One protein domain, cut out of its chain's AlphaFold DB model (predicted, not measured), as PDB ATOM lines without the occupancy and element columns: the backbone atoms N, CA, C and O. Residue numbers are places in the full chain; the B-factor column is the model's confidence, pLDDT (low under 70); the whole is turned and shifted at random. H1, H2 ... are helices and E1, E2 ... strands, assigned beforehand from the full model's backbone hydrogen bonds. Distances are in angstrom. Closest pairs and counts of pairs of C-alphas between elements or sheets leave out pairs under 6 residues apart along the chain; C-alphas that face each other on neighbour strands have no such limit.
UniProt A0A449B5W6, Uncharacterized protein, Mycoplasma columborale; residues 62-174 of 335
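AT A GLANCE: This is residues 62 to 174 of the 335 residues of an uncharacterized protein of Mycoplasma columborale (UniProt A0A449B5W6). A long, narrow sheet of three strands makes the core, with helix H1 lying over one end of one face and the short hairpin of E1 and E2 facing the sheet farther along, as a small, crossed sandwich. Helices H2 and H3 lie near the end of the sheet where E4 begins, and H3 only grazes it. The printed part has 113 residues, with three named helices and five named strands in the order H1 E1 E2 E3 H2 H3 E4 E5; the larger sheet has the order E3 E4 E5, the smaller E1 E2, both antiparallel. The class is mixed, helices and strands, and the whole is compact, with a radius of gyration of the C-alphas of 15.2 A and spans of 43 by 32 by 18 A.

HOW THE PARTS SIT: H1, residues 62 to 74, is on the sheet of E3, residues 115 to 121, E4, residues 149 to 158, and E5, residues 163 to 172, at a height over the sheet of 8.5 A. These make two layers, a helix on one face of a sheet. H1 lies over E4 and E5 and runs slantwise to the strands, at 36 degrees to E4 on the local plane; its closest C-alphas to E5 are those of Leu 68 and Glu 166, 6.3 A apart. E1, residues 76 to 79, and E2, residues 98 to 101, form an antiparallel hairpin, with N 76 and O 101 within hydrogen-bond range at 2.8 A. Their sheet and E3 E4 E5 form a sandwich, two sheets face to face, with the strands of the one at 41 degrees to those of the other. E1 and E5 come closest at the C-alphas of Leu 77 and Lys 170, 7.7 A apart. E3 and E4 are antiparallel, with N 118 and O 154 at 2.8 A. H2, residues 125 to 128, and H3, residues 134 to 144, are close but not clearly touching, at 6.5 A between the C-alphas of Lys 128 and Ile 137. H3 grazes the sheet with residues 139 to 144; the C-alphas of Val 140 and Val 150 are 6.3 A apart. E4 and E5 form an antiparallel hairpin, with N 151 and O 170 at 2.9 A. In H1 and H3 every O i to N i+4 pair is within hydrogen-bond range; H2 is too short for such a pair, and its one O i to N i+3 pair is not within range.

IN THESE COORDINATES: H1 begins at C-alpha 62, (124.590, 54.216, -20.340), and is 19.0 A long. E1 and E2 measure 10.3 A and 10.0 A, E3 20.3 A, H2 5.0 A and H3 15.1 A. E4 and E5 are each 29.3 A long, and E5 ends at C-alpha 172, (103.805, 32.499, -20.593).

THE WHOLE: The two C-alphas farthest apart, those of Glu 87 and Thr 161, are 46.8 A apart. The printed part has no cut. The links E1 to E2, of 18 residues, and E2 to E3, of 13, are long. The mean pLDDT of the printed part is 76.9, and it is under 70 at residues 81 to 87, 125 to 134, 161 to 162 and 174.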
ATOM      1  N   SER A  62     124.220  55.510 -19.764       74.75
ATOM      2  CA  SER A  62     124.590  54.216 -20.340       74.75
ATOM      3  C   SER A  62     124.661  53.115 -19.274       74.75
ATOM      4  O   SER A  62     124.162  52.005 -19.491       74.75
ATOM      5  N   GLN A  63     125.177  53.438 -18.085       79.81
ATOM      6  CA  GLN A  63     125.236  52.523 -16.949       79.81
ATOM      7  C   GLN A  63     123.834  52.244 -16.391       79.81
ATOM      8  O   GLN A  63     123.480  51.081 -16.190       79.81
ATOM      9  N   VAL A  64     122.996  53.277 -16.242       78.44
ATOM     10  CA  VAL A  64     121.579  53.134 -15.847       78.44
ATOM     11  C   VAL A  64     120.841  52.210 -16.808       78.44
ATOM     12  O   VAL A  64     120.131  51.299 -16.379       78.44
ATOM     13  N   ARG A  65     121.036  52.405 -18.114       79.75
ATOM     14  CA  ARG A  65     120.434  51.562 -19.146       79.75
ATOM     15  C   ARG A  65     120.873  50.102 -19.024       79.75
ATOM     16  O   ARG A  65     120.032  49.205 -19.022       79.75
ATOM     17  N   SER A  66     122.176  49.864 -18.874       79.25
ATOM     18  CA  SER A  66     122.739  48.520 -18.694       79.25
ATOM     19  C   SER A  66     122.160  47.819 -17.462       79.25
ATOM     20  O   SER A  66     121.737  46.662 -17.535       79.25
ATOM     21  N   GLU A  67     122.051  48.521 -16.333       86.00
ATOM     22  CA  GLU A  67     121.442  47.964 -15.125       86.00
ATOM     23  C   GLU A  67     119.931  47.735 -15.259       86.00
ATOM     24  O   GLU A  67     119.421  46.754 -14.716       86.00
ATOM     25  N   LEU A  68     119.205  48.575 -16.008       76.12
ATOM     26  CA  LEU A  68     117.774  48.377 -16.266       76.12
ATOM     27  C   LEU A  68     117.542  47.098 -17.078       76.12
ATOM     28  O   LEU A  68     116.650  46.312 -16.749       76.12
ATOM     29  N   VAL A  69     118.381  46.841 -18.087       79.06
ATOM     30  CA  VAL A  69     118.361  45.588 -18.857       79.06
ATOM     31  C   VAL A  69     118.680  44.390 -17.956       79.06
ATOM     32  O   VAL A  69     117.951  43.392 -17.981       79.06
ATOM     33  N   LYS A  70     119.702  44.493 -17.092       78.62
ATOM     34  CA  LYS A  70     120.026  43.443 -16.108       78.62
ATOM     35  C   LYS A  70     118.841  43.169 -15.179       78.62
ATOM     36  O   LYS A  70     118.443  42.014 -15.032       78.62
ATOM     37  N   LEU A  71     118.212  44.204 -14.623       77.00
ATOM     38  CA  LEU A  71     117.029  44.086 -13.769       77.00
ATOM     39  C   LEU A  71     115.885  43.355 -14.486       77.00
ATOM     40  O   LEU A  71     115.319  42.410 -13.933       77.00
ATOM     41  N   LEU A  72     115.569  43.751 -15.723       77.75
ATOM     42  CA  LEU A  72     114.519  43.131 -16.539       77.75
ATOM     43  C   LEU A  72     114.803  41.657 -16.859       77.75
ATOM     44  O   LEU A  72     113.868  40.851 -16.963       77.75
ATOM     45  N   SER A  73     116.075  41.269 -16.963       78.44
ATOM     46  CA  SER A  73     116.455  39.867 -17.153       78.44
ATOM     47  C   SER A  73     116.067  39.001 -15.944       78.44
ATOM     48  O   SER A  73     115.550  37.901 -16.136       78.44
ATOM     49  N   THR A  74     116.161  39.537 -14.717       78.75
ATOM     50  CA  THR A  74     115.763  38.838 -13.475       78.75
ATOM     51  C   THR A  74     114.250  38.716 -13.282       78.75
ATOM     52  O   THR A  74     113.795  37.944 -12.431       78.75
ATOM     53  N   VAL A  75     113.446  39.473 -14.042       78.06
ATOM     54  CA  VAL A  75     111.989  39.452 -13.882       78.06
ATOM     55  C   VAL A  75     111.448  38.079 -14.265       78.06
ATOM     56  O   VAL A  75     111.521  37.656 -15.423       78.06
ATOM     57  N   THR A  76     110.836  37.429 -13.281       77.25
ATOM     58  CA  THR A  76     110.109  36.171 -13.416       77.25
ATOM     59  C   THR A  76     108.622  36.429 -13.211       77.25
ATOM     60  O   THR A  76     108.221  37.014 -12.202       77.25
ATOM     61  N   LEU A  77     107.801  35.966 -14.150       79.69
ATOM     62  CA  LEU A  77     106.346  35.990 -14.049       79.69
ATOM     63  C   LEU A  77     105.845  34.585 -13.726       79.69
ATOM     64  O   LEU A  77     106.289  33.617 -14.337       79.69
ATOM     65  N   LYS A  78     104.926  34.478 -12.769       74.12
ATOM     66  CA  LYS A  78     104.248  33.224 -12.424       74.12
ATOM     67  C   LYS A  78     102.748  33.440 -12.335       74.12
ATOM     68  O   LYS A  78     102.311  34.513 -11.911       74.12
ATOM     69  N   LEU A  79     101.978  32.416 -12.688       74.56
ATOM     70  CA  LEU A  79     100.550  32.377 -12.398       74.56
ATOM     71  C   LEU A  79     100.351  32.217 -10.888       74.56
ATOM     72  O   LEU A  79     101.142  31.574 -10.204       74.56
ATOM     73  N   LYS A  80      99.317  32.859 -10.347       71.56
ATOM     74  CA  LYS A  80      98.942  32.699  -8.934       71.56
ATOM     75  C   LYS A  80      98.177  31.410  -8.661       71.56
ATOM     76  O   LYS A  80      98.080  31.008  -7.508       71.56
ATOM     77  N   ARG A  81      97.592  30.819  -9.700       64.38
ATOM     78  CA  ARG A  81      96.824  29.578  -9.647       64.38
ATOM     79  C   ARG A  81      97.328  28.698 -10.783       64.38
ATOM     80  O   ARG A  81      97.062  29.003 -11.944       64.38
ATOM     81  N   ASP A  82      98.090  27.665 -10.442       52.97
ATOM     82  CA  ASP A  82      98.702  26.753 -11.419       52.97
ATOM     83  C   ASP A  82      97.648  25.916 -12.169       52.97
ATOM     84  O   ASP A  82      97.871  25.506 -13.301       52.97
ATOM     85  N   GLU A  83      96.453  25.758 -11.590       52.44
ATOM     86  CA  GLU A  83      95.314  25.012 -12.150       52.44
ATOM     87  C   GLU A  83      94.687  25.654 -13.409       52.44
ATOM     88  O   GLU A  83      93.782  25.087 -14.008       52.44
ATOM     89  N   LEU A  84      95.149  26.837 -13.835       50.78
ATOM     90  CA  LEU A  84      94.509  27.632 -14.889       50.78
ATOM     91  C   LEU A  84      95.141  27.510 -16.281       50.78
ATOM     92  O   LEU A  84      94.576  28.044 -17.237       50.78
ATOM     93  N   THR A  85      96.300  26.865 -16.439       55.28
ATOM     94  CA  THR A  85      97.014  26.908 -17.726       55.28
ATOM     95  C   THR A  85      96.216  26.228 -18.836       55.28
ATOM     96  O   THR A  85      95.950  26.850 -19.850       55.28
ATOM     97  N   THR A  86      95.689  25.020 -18.650       53.97
ATOM     98  CA  THR A  86      95.036  24.283 -19.751       53.97
ATOM     99  C   THR A  86      93.609  24.734 -20.085       53.97
ATOM    100  O   THR A  86      93.081  24.369 -21.135       53.97
ATOM    101  N   GLU A  87      92.973  25.527 -19.222       64.12
ATOM    102  CA  GLU A  87      91.569  25.932 -19.376       64.12
ATOM    103  C   GLU A  87      91.398  27.396 -19.793       64.12
ATOM    104  O   GLU A  87      90.385  27.758 -20.399       64.12
ATOM    105  N   ILE A  88      92.396  28.242 -19.515       71.38
ATOM    106  CA  ILE A  88      92.334  29.672 -19.805       71.38
ATOM    107  C   ILE A  88      92.970  29.990 -21.156       71.38
ATOM    108  O   ILE A  88      94.049  29.517 -21.505       71.38
ATOM    109  N   LYS A  89      92.286  30.855 -21.902       81.88
ATOM    110  CA  LYS A  89      92.767  31.493 -23.127       81.88
ATOM    111  C   LYS A  89      93.665  32.704 -22.805       81.88
ATOM    112  O   LYS A  89      93.299  33.476 -21.914       81.88
ATOM    113  N   PRO A  90      94.776  32.949 -23.527       81.69
ATOM    114  CA  PRO A  90      95.645  34.115 -23.320       81.69
ATOM    115  C   PRO A  90      94.915  35.468 -23.245       81.69
ATOM    116  O   PRO A  90      95.325  36.352 -22.493       81.69
ATOM    117  N   SER A  91      93.818  35.630 -23.984       82.06
ATOM    118  CA  SER A  91      92.965  36.827 -24.009       82.06
ATOM    119  C   SER A  91      92.196  37.117 -22.730       82.06
ATOM    120  O   SER A  91      91.813  38.266 -22.490       82.06
ATOM    121  N   LEU A  92      92.008  36.101 -21.894       82.62
ATOM    122  CA  LEU A  92      91.326  36.205 -20.609       82.62
ATOM    123  C   LEU A  92      92.305  36.418 -19.453       82.62
ATOM    124  O   LEU A  92      91.876  36.757 -18.354       82.62
ATOM    125  N   LEU A  93      93.610  36.268 -19.694       79.50
ATOM    126  CA  LEU A  93      94.627  36.468 -18.672       79.50
ATOM    127  C   LEU A  93      94.673  37.940 -18.256       79.50
ATOM    128  O   LEU A  93      94.808  38.833 -19.093       79.50
ATOM    129  N   THR A  94      94.600  38.207 -16.958       81.81
ATOM    130  CA  THR A  94      94.662  39.562 -16.404       81.81
ATOM    131  C   THR A  94      95.919  39.766 -15.565       81.81
ATOM    132  O   THR A  94      96.619  38.834 -15.164       81.81
ATOM    133  N   LYS A  95      96.215  41.026 -15.237       79.88
ATOM    134  CA  LYS A  95      97.342  41.364 -14.361       79.88
ATOM    135  C   LYS A  95      97.220  40.731 -12.969       79.88
ATOM    136  O   LYS A  95      98.239  40.429 -12.350       79.88
ATOM    137  N   THR A  96      95.994  40.562 -12.466       81.94
ATOM    138  CA  THR A  96      95.735  40.009 -11.131       81.94
ATOM    139  C   THR A  96      96.070  38.529 -11.032       81.94
ATOM    140  O   THR A  96      96.415  38.088  -9.935       81.94
ATOM    141  N   ASP A  97      96.069  37.816 -12.158       79.31
ATOM    142  CA  ASP A  97      96.392  36.388 -12.247       79.31
ATOM    143  C   ASP A  97      97.899  36.120 -12.189       79.31
ATOM    144  O   ASP A  97      98.330  34.988 -11.977       79.31
ATOM    145  N   LEU A  98      98.708  37.173 -12.334       79.94
ATOM    146  CA  LEU A  98     100.159  37.096 -12.375       79.94
ATOM    147  C   LEU A  98     100.806  37.664 -11.117       79.94
ATOM    148  O   LEU A  98     100.384  38.680 -10.557       79.94
ATOM    149  N   THR A  99     101.906  37.032 -10.725       79.25
ATOM    150  CA  THR A  99     102.876  37.566  -9.773       79.25
ATOM    151  C   THR A  99     104.197  37.788 -10.489       79.25
ATOM    152  O   THR A  99     104.715  36.879 -11.134       79.25
ATOM    153  N   ALA A 100     104.755  38.987 -10.345       81.69
ATOM    154  CA  ALA A 100     106.101  39.300 -10.798       81.69
ATOM    155  C   ALA A 100     107.071  39.262  -9.614       81.69
ATOM    156  O   ALA A 100     106.794  39.843  -8.564       81.69
ATOM    157  N   LYS A 101     108.216  38.607  -9.797       84.12
ATOM    158  CA  LYS A 101     109.368  38.682  -8.894       84.12
ATOM    159  C   LYS A 101     110.567  39.199  -9.673       84.12
ATOM    160  O   LYS A 101     110.738  38.838 -10.831       84.12
ATOM    161  N   TYR A 102     111.371  40.038  -9.043       88.25
ATOM    162  CA  TYR A 102     112.599  40.599  -9.601       88.25
ATOM    163  C   TYR A 102     113.549  40.940  -8.458       88.25
ATOM    164  O   TYR A 102     113.121  41.033  -7.304       88.25
ATOM    165  N   SER A 103     114.831  41.094  -8.772       85.56
ATOM    166  CA  SER A 103     115.872  41.346  -7.780       85.56
ATOM    167  C   SER A 103     116.747  42.516  -8.201       85.56
ATOM    168  O   SER A 103     117.112  42.627  -9.366       85.56
ATOM    169  N   TYR A 104     117.112  43.353  -7.229       88.81
ATOM    170  CA  TYR A 104     118.137  44.388  -7.391       88.81
ATOM    171  C   TYR A 104     119.534  43.891  -6.980       88.81
ATOM    172  O   TYR A 104     120.476  44.672  -6.921       88.81
ATOM    173  N   ALA A 105     119.680  42.606  -6.638       87.88
ATOM    174  CA  ALA A 105     120.974  42.054  -6.250       87.88
ATOM    175  C   ALA A 105     121.975  42.155  -7.412       87.88
ATOM    176  O   ALA A 105     121.667  41.739  -8.528       87.88
ATOM    177  N   GLY A 106     123.168  42.683  -7.130       82.56
ATOM    178  CA  GLY A 106     124.217  42.886  -8.135       82.56
ATOM    179  C   GLY A 106     124.021  44.116  -9.030       82.56
ATOM    180  O   GLY A 106     124.673  44.200 -10.067       82.56
ATOM    181  N   LEU A 107     123.126  45.039  -8.656       88.44
ATOM    182  CA  LEU A 107     122.975  46.354  -9.286       88.44
ATOM    183  C   LEU A 107     123.582  47.421  -8.371       88.44
ATOM    184  O   LEU A 107     123.373  47.378  -7.157       88.44
ATOM    185  N   GLU A 108     124.345  48.349  -8.941       87.12
ATOM    186  CA  GLU A 108     125.086  49.360  -8.183       87.12
ATOM    187  C   GLU A 108     124.272  50.651  -8.045       87.12
ATOM    188  O   GLU A 108     124.262  51.273  -6.983       87.12
ATOM    189  N   LEU A 109     123.533  51.023  -9.094       86.88
ATOM    190  CA  LEU A 109     122.758  52.262  -9.168       86.88
ATOM    191  C   LEU A 109     121.268  52.037  -8.878       86.88
ATOM    192  O   LEU A 109     120.605  52.857  -8.230       86.88
ATOM    193  N   LEU A 110     120.705  50.930  -9.367       89.56
ATOM    194  CA  LEU A 110     119.264  50.691  -9.321       89.56
ATOM    195  C   LEU A 110     118.797  50.067  -8.008       89.56
ATOM    196  O   LEU A 110     119.310  49.056  -7.535       89.56
ATOM    197  N   ASN A 111     117.719  50.611  -7.451       89.31
ATOM    198  CA  ASN A 111     117.079  50.090  -6.255       89.31
ATOM    199  C   ASN A 111     115.569  50.388  -6.234       89.31
ATOM    200  O   ASN A 111     115.000  51.042  -7.106       89.31
ATOM    201  N   LYS A 112     114.890  49.912  -5.187       89.44
ATOM    202  CA  LYS A 112     113.436  50.069  -5.021       89.44
ATOM    203  C   LYS A 112     112.947  51.520  -4.884       89.44
ATOM    204  O   LYS A 112     111.745  51.745  -4.979       89.44
ATOM    205  N   LYS A 113     113.829  52.478  -4.573       88.06
ATOM    206  CA  LYS A 113     113.461  53.893  -4.390       88.06
ATOM    207  C   LYS A 113     113.486  54.662  -5.710       88.06
ATOM    208  O   LYS A 113     112.630  55.517  -5.902       88.06
ATOM    209  N   ASN A 114     114.437  54.355  -6.591       85.75
ATOM    210  CA  ASN A 114     114.649  55.068  -7.856       85.75
ATOM    211  C   ASN A 114     114.174  54.285  -9.088       85.75
ATOM    212  O   ASN A 114     114.187  54.829 -10.188       85.75
ATOM    213  N   VAL A 115     113.714  53.036  -8.934       85.94
ATOM    214  CA  VAL A 115     113.177  52.241 -10.045       85.94
ATOM    215  C   VAL A 115     111.768  51.742  -9.781       85.94
ATOM    216  O   VAL A 115     111.471  51.146  -8.746       85.94
ATOM    217  N   LYS A 116     110.906  51.890 -10.791       89.25
ATOM    218  CA  LYS A 116     109.557  51.329 -10.821       89.25
ATOM    219  C   LYS A 116     109.438  50.269 -11.909       89.25
ATOM    220  O   LYS A 116     109.513  50.584 -13.094       89.25
ATOM    221  N   VAL A 117     109.163  49.028 -11.509       81.06
ATOM    222  CA  VAL A 117     108.851  47.928 -12.433       81.06
ATOM    223  C   VAL A 117     107.336  47.793 -12.590       81.06
ATOM    224  O   VAL A 117     106.587  47.735 -11.611       81.06
ATOM    225  N   LYS A 118     106.861  47.740 -13.833       85.31
ATOM    226  CA  LYS A 118     105.457  47.512 -14.195       85.31
ATOM    227  C   LYS A 118     105.370  46.386 -15.216       85.31
ATOM    228  O   LYS A 118     106.302  46.144 -15.966       85.31
ATOM    229  N   TYR A 119     104.217  45.734 -15.269       82.19
ATOM    230  CA  TYR A 119     103.902  44.780 -16.322       82.19
ATOM    231  C   TYR A 119     102.442  44.912 -16.755       82.19
ATOM    232  O   TYR A 119     101.585  45.286 -15.937       82.19
ATOM    233  N   ASN A 120     102.188  44.613 -18.031       83.75
ATOM    234  CA  ASN A 120     100.871  44.597 -18.665       83.75
ATOM    235  C   ASN A 120     100.733  43.343 -19.535       83.75
ATOM    236  O   ASN A 120     101.648  43.002 -20.285       83.75
ATOM    237  N   VAL A 121      99.592  42.664 -19.432       83.12
ATOM    238  CA  VAL A 121      99.293  41.460 -20.217       83.12
ATOM    239  C   VAL A 121      98.744  41.906 -21.564       83.12
ATOM    240  O   VAL A 121      97.590  42.316 -21.647       83.12
ATOM    241  N   LEU A 122      99.571  41.868 -22.606       82.38
ATOM    242  CA  LEU A 122      99.193  42.374 -23.928       82.38
ATOM    243  C   LEU A 122      98.168  41.480 -24.614       82.38
ATOM    244  O   LEU A 122      97.341  41.974 -25.373       82.38
ATOM    245  N   SER A 123      98.195  40.180 -24.317       78.56
ATOM    246  CA  SER A 123      97.191  39.242 -24.815       78.56
ATOM    247  C   SER A 123      95.787  39.562 -24.312       78.56
ATOM    248  O   SER A 123      94.838  39.251 -25.019       78.56
ATOM    249  N   ASN A 124      95.632  40.232 -23.163       82.06
ATOM    250  CA  ASN A 124      94.324  40.567 -22.606       82.06
ATOM    251  C   ASN A 124      93.498  41.433 -23.570       82.06
ATOM    252  O   ASN A 124      93.986  42.452 -24.058       82.06
ATOM    253  N   SER A 125      92.227  41.091 -23.788       69.88
ATOM    254  CA  SER A 125      91.349  41.806 -24.730       69.88
ATOM    255  C   SER A 125      91.197  43.304 -24.427       69.88
ATOM    256  O   SER A 125      91.176  44.121 -25.348       69.88
ATOM    257  N   ALA A 126      91.177  43.700 -23.149       66.12
ATOM    258  CA  ALA A 126      91.097  45.107 -22.758       66.12
ATOM    259  C   ALA A 126      92.381  45.887 -23.091       66.12
ATOM    260  O   ALA A 126      92.321  47.098 -23.305       66.12
ATOM    261  N   TYR A 127      93.526  45.202 -23.159       65.25
ATOM    262  CA  TYR A 127      94.812  45.789 -23.533       65.25
ATOM    263  C   TYR A 127      95.109  45.680 -25.031       65.25
ATOM    264  O   TYR A 127      95.733  46.600 -25.559       65.25
ATOM    265  N   LYS A 128      94.617  44.649 -25.736       60.97
ATOM    266  CA  LYS A 128      94.731  44.536 -27.204       60.97
ATOM    267  C   LYS A 128      94.214  45.799 -27.905       60.97
ATOM    268  O   LYS A 128      94.893  46.329 -28.772       60.97
ATOM    269  N   ASN A 129      93.098  46.359 -27.433       54.16
ATOM    270  CA  ASN A 129      92.508  47.599 -27.963       54.16
ATOM    271  C   ASN A 129      93.303  48.878 -27.629       54.16
ATOM    272  O   ASN A 129      92.946  49.963 -28.079       54.16
ATOM    273  N   THR A 130      94.345  48.775 -26.800       54.56
ATOM    274  CA  THR A 130      95.267  49.878 -26.475       54.56
ATOM    275  C   THR A 130      96.609  49.760 -27.195       54.56
ATOM    276  O   THR A 130      97.435  50.662 -27.073       54.56
ATOM    277  N   LEU A 131      96.837  48.663 -27.929       61.72
ATOM    278  CA  LEU A 131      98.019  48.486 -28.765       61.72
ATOM    279  C   LEU A 131      97.883  49.377 -30.002       61.72
ATOM    280  O   LEU A 131      96.915  49.271 -30.747       61.72
ATOM    281  N   ALA A 132      98.857  50.257 -30.212       52.53
ATOM    282  CA  ALA A 132      98.784  51.275 -31.257       52.53
ATOM    283  C   ALA A 132      99.077  50.737 -32.669       52.53
ATOM    284  O   ALA A 132      98.706  51.371 -33.653       52.53
ATOM    285  N   THR A 133      99.741  49.580 -32.795       61.47
ATOM    286  CA  THR A 133     100.230  49.089 -34.090       61.47
ATOM    287  C   THR A 133      99.583  47.762 -34.485       61.47
ATOM    288  O   THR A 133      99.505  46.808 -33.704       61.47
ATOM    289  N   LYS A 134      99.171  47.674 -35.757       64.81
ATOM    290  CA  LYS A 134      98.617  46.444 -36.350       64.81
ATOM    291  C   LYS A 134      99.600  45.273 -36.260       64.81
ATOM    292  O   LYS A 134      99.179  44.145 -36.024       64.81
ATOM    293  N   ASN A 135     100.903  45.543 -36.359       70.25
ATOM    294  CA  ASN A 135     101.950  44.524 -36.265       70.25
ATOM    295  C   ASN A 135     102.077  43.942 -34.852       70.25
ATOM    296  O   ASN A 135     102.192  42.726 -34.710       70.25
ATOM    297  N   THR A 136     102.000  44.764 -33.799       70.06
ATOM    298  CA  THR A 136     102.016  44.253 -32.420       70.06
ATOM    299  C   THR A 136     100.731  43.492 -32.101       70.06
ATOM    300  O   THR A 136     100.796  42.452 -31.452       70.06
ATOM    301  N   ILE A 137      99.576  43.947 -32.600       72.75
ATOM    302  CA  ILE A 137      98.309  43.210 -32.463       72.75
ATOM    303  C   ILE A 137      98.408  41.841 -33.146       72.75
ATOM    304  O   ILE A 137      98.101  40.830 -32.517       72.75
ATOM    305  N   LYS A 138      98.889  41.800 -34.396       74.56
ATOM    306  CA  LYS A 138      99.104  40.553 -35.139       74.56
ATOM    307  C   LYS A 138     100.036  39.615 -34.379       74.56
ATOM    308  O   LYS A 138      99.662  38.485 -34.115       74.56
ATOM    309  N   TYR A 139     101.190  40.106 -33.936       79.75
ATOM    310  CA  TYR A 139     102.142  39.314 -33.160       79.75
ATOM    311  C   TYR A 139     101.524  38.710 -31.889       79.75
ATOM    312  O   TYR A 139     101.730  37.538 -31.582       79.75
ATOM    313  N   VAL A 140     100.756  39.504 -31.140       80.19
ATOM    314  CA  VAL A 140     100.085  39.037 -29.921       80.19
ATOM    315  C   VAL A 140      99.011  37.994 -30.244       80.19
ATOM    316  O   VAL A 140      98.862  37.042 -29.479       80.19
ATOM    317  N   ASN A 141      98.287  38.146 -31.355       81.00
ATOM    318  CA  ASN A 141      97.315  37.159 -31.826       81.00
ATOM    319  C   ASN A 141      98.009  35.862 -32.265       81.00
ATOM    320  O   ASN A 141      97.665  34.811 -31.740       81.00
ATOM    321  N   ASP A 142      99.059  35.940 -33.084       80.12
ATOM    322  CA  ASP A 142      99.836  34.778 -33.541       80.12
ATOM    323  C   ASP A 142     100.415  33.967 -32.363       80.12
ATOM    324  O   ASP A 142     100.582  32.748 -32.443       80.12
ATOM    325  N   MET A 143     100.754  34.638 -31.255       79.75
ATOM    326  CA  MET A 143     101.185  33.983 -30.016       79.75
ATOM    327  C   MET A 143     100.010  33.387 -29.240       79.75
ATOM    328  O   MET A 143     100.115  32.265 -28.738       79.75
ATOM    329  N   ALA A 144      98.880  34.091 -29.166       82.50
ATOM    330  CA  ALA A 144      97.679  33.582 -28.513       82.50
ATOM    331  C   ALA A 144      97.143  32.318 -29.206       82.50
ATOM    332  O   ALA A 144      96.728  31.373 -28.531       82.50
ATOM    333  N   ASP A 145      97.264  32.248 -30.531       79.88
ATOM    334  CA  ASP A 145      96.866  31.087 -31.326       79.88
ATOM    335  C   ASP A 145      97.744  29.857 -31.047       79.88
ATOM    336  O   ASP A 145      97.324  28.713 -31.201       79.88
ATOM    337  N   LYS A 146      98.949  30.081 -30.511       79.75
ATOM    338  CA  LYS A 146      99.861  29.040 -30.017       79.75
ATOM    339  C   LYS A 146      99.688  28.742 -28.524       79.75
ATOM    340  O   LYS A 146     100.495  28.007 -27.958       79.75
ATOM    341  N   GLY A 147      98.684  29.324 -27.863       72.50
ATOM    342  CA  GLY A 147      98.487  29.171 -26.420       72.50
ATOM    343  C   GLY A 147      99.561  29.891 -25.595       72.50
ATOM    344  O   GLY A 147      99.947  29.427 -24.518       72.50
ATOM    345  N   ILE A 148     100.082  31.009 -26.111       79.12
ATOM    346  CA  ILE A 148     101.119  31.818 -25.467       79.12
ATOM    347  C   ILE A 148     100.561  33.205 -25.144       79.12
ATOM    348  O   ILE A 148     100.081  33.927 -26.016       79.12
ATOM    349  N   ALA A 149     100.669  33.610 -23.879       81.62
ATOM    350  CA  ALA A 149     100.379  34.968 -23.450       81.62
ATOM    351  C   ALA A 149     101.639  35.843 -23.497       81.62
ATOM    352  O   ALA A 149     102.687  35.487 -22.950       81.62
ATOM    353  N   VAL A 150     101.514  37.015 -24.118       84.25
ATOM    354  CA  VAL A 150     102.569  38.027 -24.218       84.25
ATOM    355  C   VAL A 150     102.387  39.051 -23.103       84.25
ATOM    356  O   VAL A 150     101.321  39.656 -22.956       84.25
ATOM    357  N   VAL A 151     103.442  39.281 -22.324       79.00
ATOM    358  CA  VAL A 151     103.463  40.265 -21.237       79.00
ATOM    359  C   VAL A 151     104.579  41.270 -21.492       79.00
ATOM    360  O   VAL A 151     105.745  40.898 -21.593       79.00
ATOM    361  N   ALA A 152     104.236  42.554 -21.562       84.06
ATOM    362  CA  ALA A 152     105.221  43.629 -21.589       84.06
ATOM    363  C   ALA A 152     105.638  43.963 -20.158       84.06
ATOM    364  O   ALA A 152     104.783  44.270 -19.322       84.06
ATOM    365  N   VAL A 153     106.938  43.920 -19.882       75.69
ATOM    366  CA  VAL A 153     107.527  44.319 -18.603       75.69
ATOM    367  C   VAL A 153     108.384  45.553 -18.832       75.69
ATOM    368  O   VAL A 153     109.265  45.548 -19.684       75.69
ATOM    369  N   THR A 154     108.130  46.599 -18.057       82.94
ATOM    370  CA  THR A 154     108.800  47.894 -18.160       82.94
ATOM    371  C   THR A 154     109.496  48.208 -16.846       82.94
ATOM    372  O   THR A 154     108.871  48.110 -15.785       82.94
ATOM    373  N   ALA A 155     110.759  48.619 -16.906       76.12
ATOM    374  CA  ALA A 155     111.493  49.161 -15.772       76.12
ATOM    375  C   ALA A 155     111.826  50.624 -16.059       76.12
ATOM    376  O   ALA A 155     112.386  50.946 -17.102       76.12
ATOM    377  N   THR A 156     111.464  51.501 -15.130       82.00
ATOM    378  CA  THR A 156     111.677  52.942 -15.253       82.00
ATOM    379  C   THR A 156     112.548  53.422 -14.107       82.00
ATOM    380  O   THR A 156     112.143  53.276 -12.953       82.00
ATOM    381  N   TYR A 157     113.698  54.003 -14.430       81.81
ATOM    382  CA  TYR A 157     114.561  54.737 -13.514       81.81
ATOM    383  C   TYR A 157     114.177  56.217 -13.471       81.81
ATOM    384  O   TYR A 157     113.888  56.813 -14.512       81.81
ATOM    385  N   HIS A 158     114.194  56.794 -12.270       84.31
ATOM    386  CA  HIS A 158     114.059  58.225 -12.044       84.31
ATOM    387  C   HIS A 158     114.747  58.639 -10.738       84.31
ATOM    388  O   HIS A 158     114.450  58.079  -9.679       84.31
ATOM    389  N   ASP A 159     115.604  59.653 -10.796       75.75
ATOM    390  CA  ASP A 159     116.316  60.220  -9.638       75.75
ATOM    391  C   ASP A 159     115.900  61.656  -9.289       75.75
ATOM    392  O   ASP A 159     116.414  62.229  -8.333       75.75
ATOM    393  N   GLY A 160     114.915  62.212  -9.998       71.62
ATOM    394  CA  GLY A 160     114.471  63.598  -9.832       71.62
ATOM    395  C   GLY A 160     114.900  64.505 -10.980       71.62
ATOM    396  O   GLY A 160     114.200  65.476 -11.255       71.62
ATOM    397  N   THR A 161     115.991  64.160 -11.666       68.00
ATOM    398  CA  THR A 161     116.583  64.950 -12.757       68.00
ATOM    399  C   THR A 161     116.590  64.202 -14.084       68.00
ATOM    400  O   THR A 161     116.350  64.806 -15.127       68.00
ATOM    401  N   ASP A 162     116.794  62.887 -14.055       68.62
ATOM    402  CA  ASP A 162     116.865  62.034 -15.232       68.62
ATOM    403  C   ASP A 162     115.776  60.960 -15.235       68.62
ATOM    404  O   ASP A 162     115.300  60.483 -14.201       68.62
ATOM    405  N   TYR A 163     115.381  60.564 -16.445       78.19
ATOM    406  CA  TYR A 163     114.381  59.532 -16.688       78.19
ATOM    407  C   TYR A 163     114.900  58.553 -17.738       78.19
ATOM    408  O   TYR A 163     115.245  58.948 -18.851       78.19
ATOM    409  N   GLN A 164     114.941  57.267 -17.394       75.19
ATOM    410  CA  GLN A 164     115.316  56.190 -18.316       75.19
ATOM    411  C   GLN A 164     114.298  55.063 -18.213       75.19
ATOM    412  O   GLN A 164     113.820  54.736 -17.127       75.19
ATOM    413  N   THR A 165     113.917  54.476 -19.343       74.75
ATOM    414  CA  THR A 165     112.941  53.385 -19.374       74.75
ATOM    415  C   THR A 165     113.393  52.304 -20.330       74.75
ATOM    416  O   THR A 165     113.772  52.592 -21.457       74.75
ATOM    417  N   GLU A 166     113.282  51.062 -19.877       80.31
ATOM    418  CA  GLU A 166     113.549  49.871 -20.674       80.31
ATOM    419  C   GLU A 166     112.351  48.927 -20.657       80.31
ATOM    420  O   GLU A 166     111.555  48.911 -19.706       80.31
ATOM    421  N   LEU A 167     112.225  48.126 -21.716       82.75
ATOM    422  CA  LEU A 167     111.122  47.190 -21.903       82.75
ATOM    423  C   LEU A 167     111.611  45.839 -22.422       82.75
ATOM    424  O   LEU A 167     112.448  45.758 -23.312       82.75
ATOM    425  N   VAL A 168     111.018  44.769 -21.899       76.12
ATOM    426  CA  VAL A 168     111.195  43.409 -22.411       76.12
ATOM    427  C   VAL A 168     109.845  42.708 -22.523       76.12
ATOM    428  O   VAL A 168     108.943  42.922 -21.704       76.12
ATOM    429  N   PHE A 169     109.708  41.834 -23.517       79.62
ATOM    430  CA  PHE A 169     108.581  40.913 -23.600       79.62
ATOM    431  C   PHE A 169     108.901  39.620 -22.852       79.62
ATOM    432  O   PHE A 169     109.982  39.046 -22.981       79.62
ATOM    433  N   LYS A 170     107.948  39.163 -22.046       76.75
ATOM    434  CA  LYS A 170     107.981  37.864 -21.378       76.75
ATOM    435  C   LYS A 170     106.813  37.029 -21.888       76.75
ATOM    436  O   LYS A 170     105.729  37.556 -22.141       76.75
ATOM    437  N   TYR A 171     107.052  35.732 -22.004       80.50
ATOM    438  CA  TYR A 171     106.108  34.778 -22.570       80.50
ATOM    439  C   TYR A 171     105.683  33.790 -21.498       80.50
ATOM    440  O   TYR A 171     106.518  33.272 -20.756       80.50
ATOM    441  N   LEU A 172     104.385  33.540 -21.426       75.00
ATOM    442  CA  LEU A 172     103.805  32.499 -20.593       75.00
ATOM    443  C   LEU A 172     103.112  31.510 -21.526       75.00
ATOM    444  O   LEU A 172     102.282  31.917 -22.333       75.00
ATOM    445  N   SER A 173     103.490  30.239 -21.457       77.38
ATOM    446  CA  SER A 173     102.991  29.179 -22.336       77.38
ATOM    447  C   SER A 173     102.125  28.177 -21.574       77.38
ATOM    448  O   SER A 173     102.062  28.197 -20.345       77.38
ATOM    449  N   GLY A 174     101.467  27.291 -22.325       67.00
ATOM    450  CA  GLY A 174     100.606  26.243 -21.774       67.00
ATOM    451  C   GLY A 174      99.137  26.641 -21.669       67.00
ATOM    452  O   GLY A 174      98.385  25.917 -21.023       67.00
TER     453      GLY A 174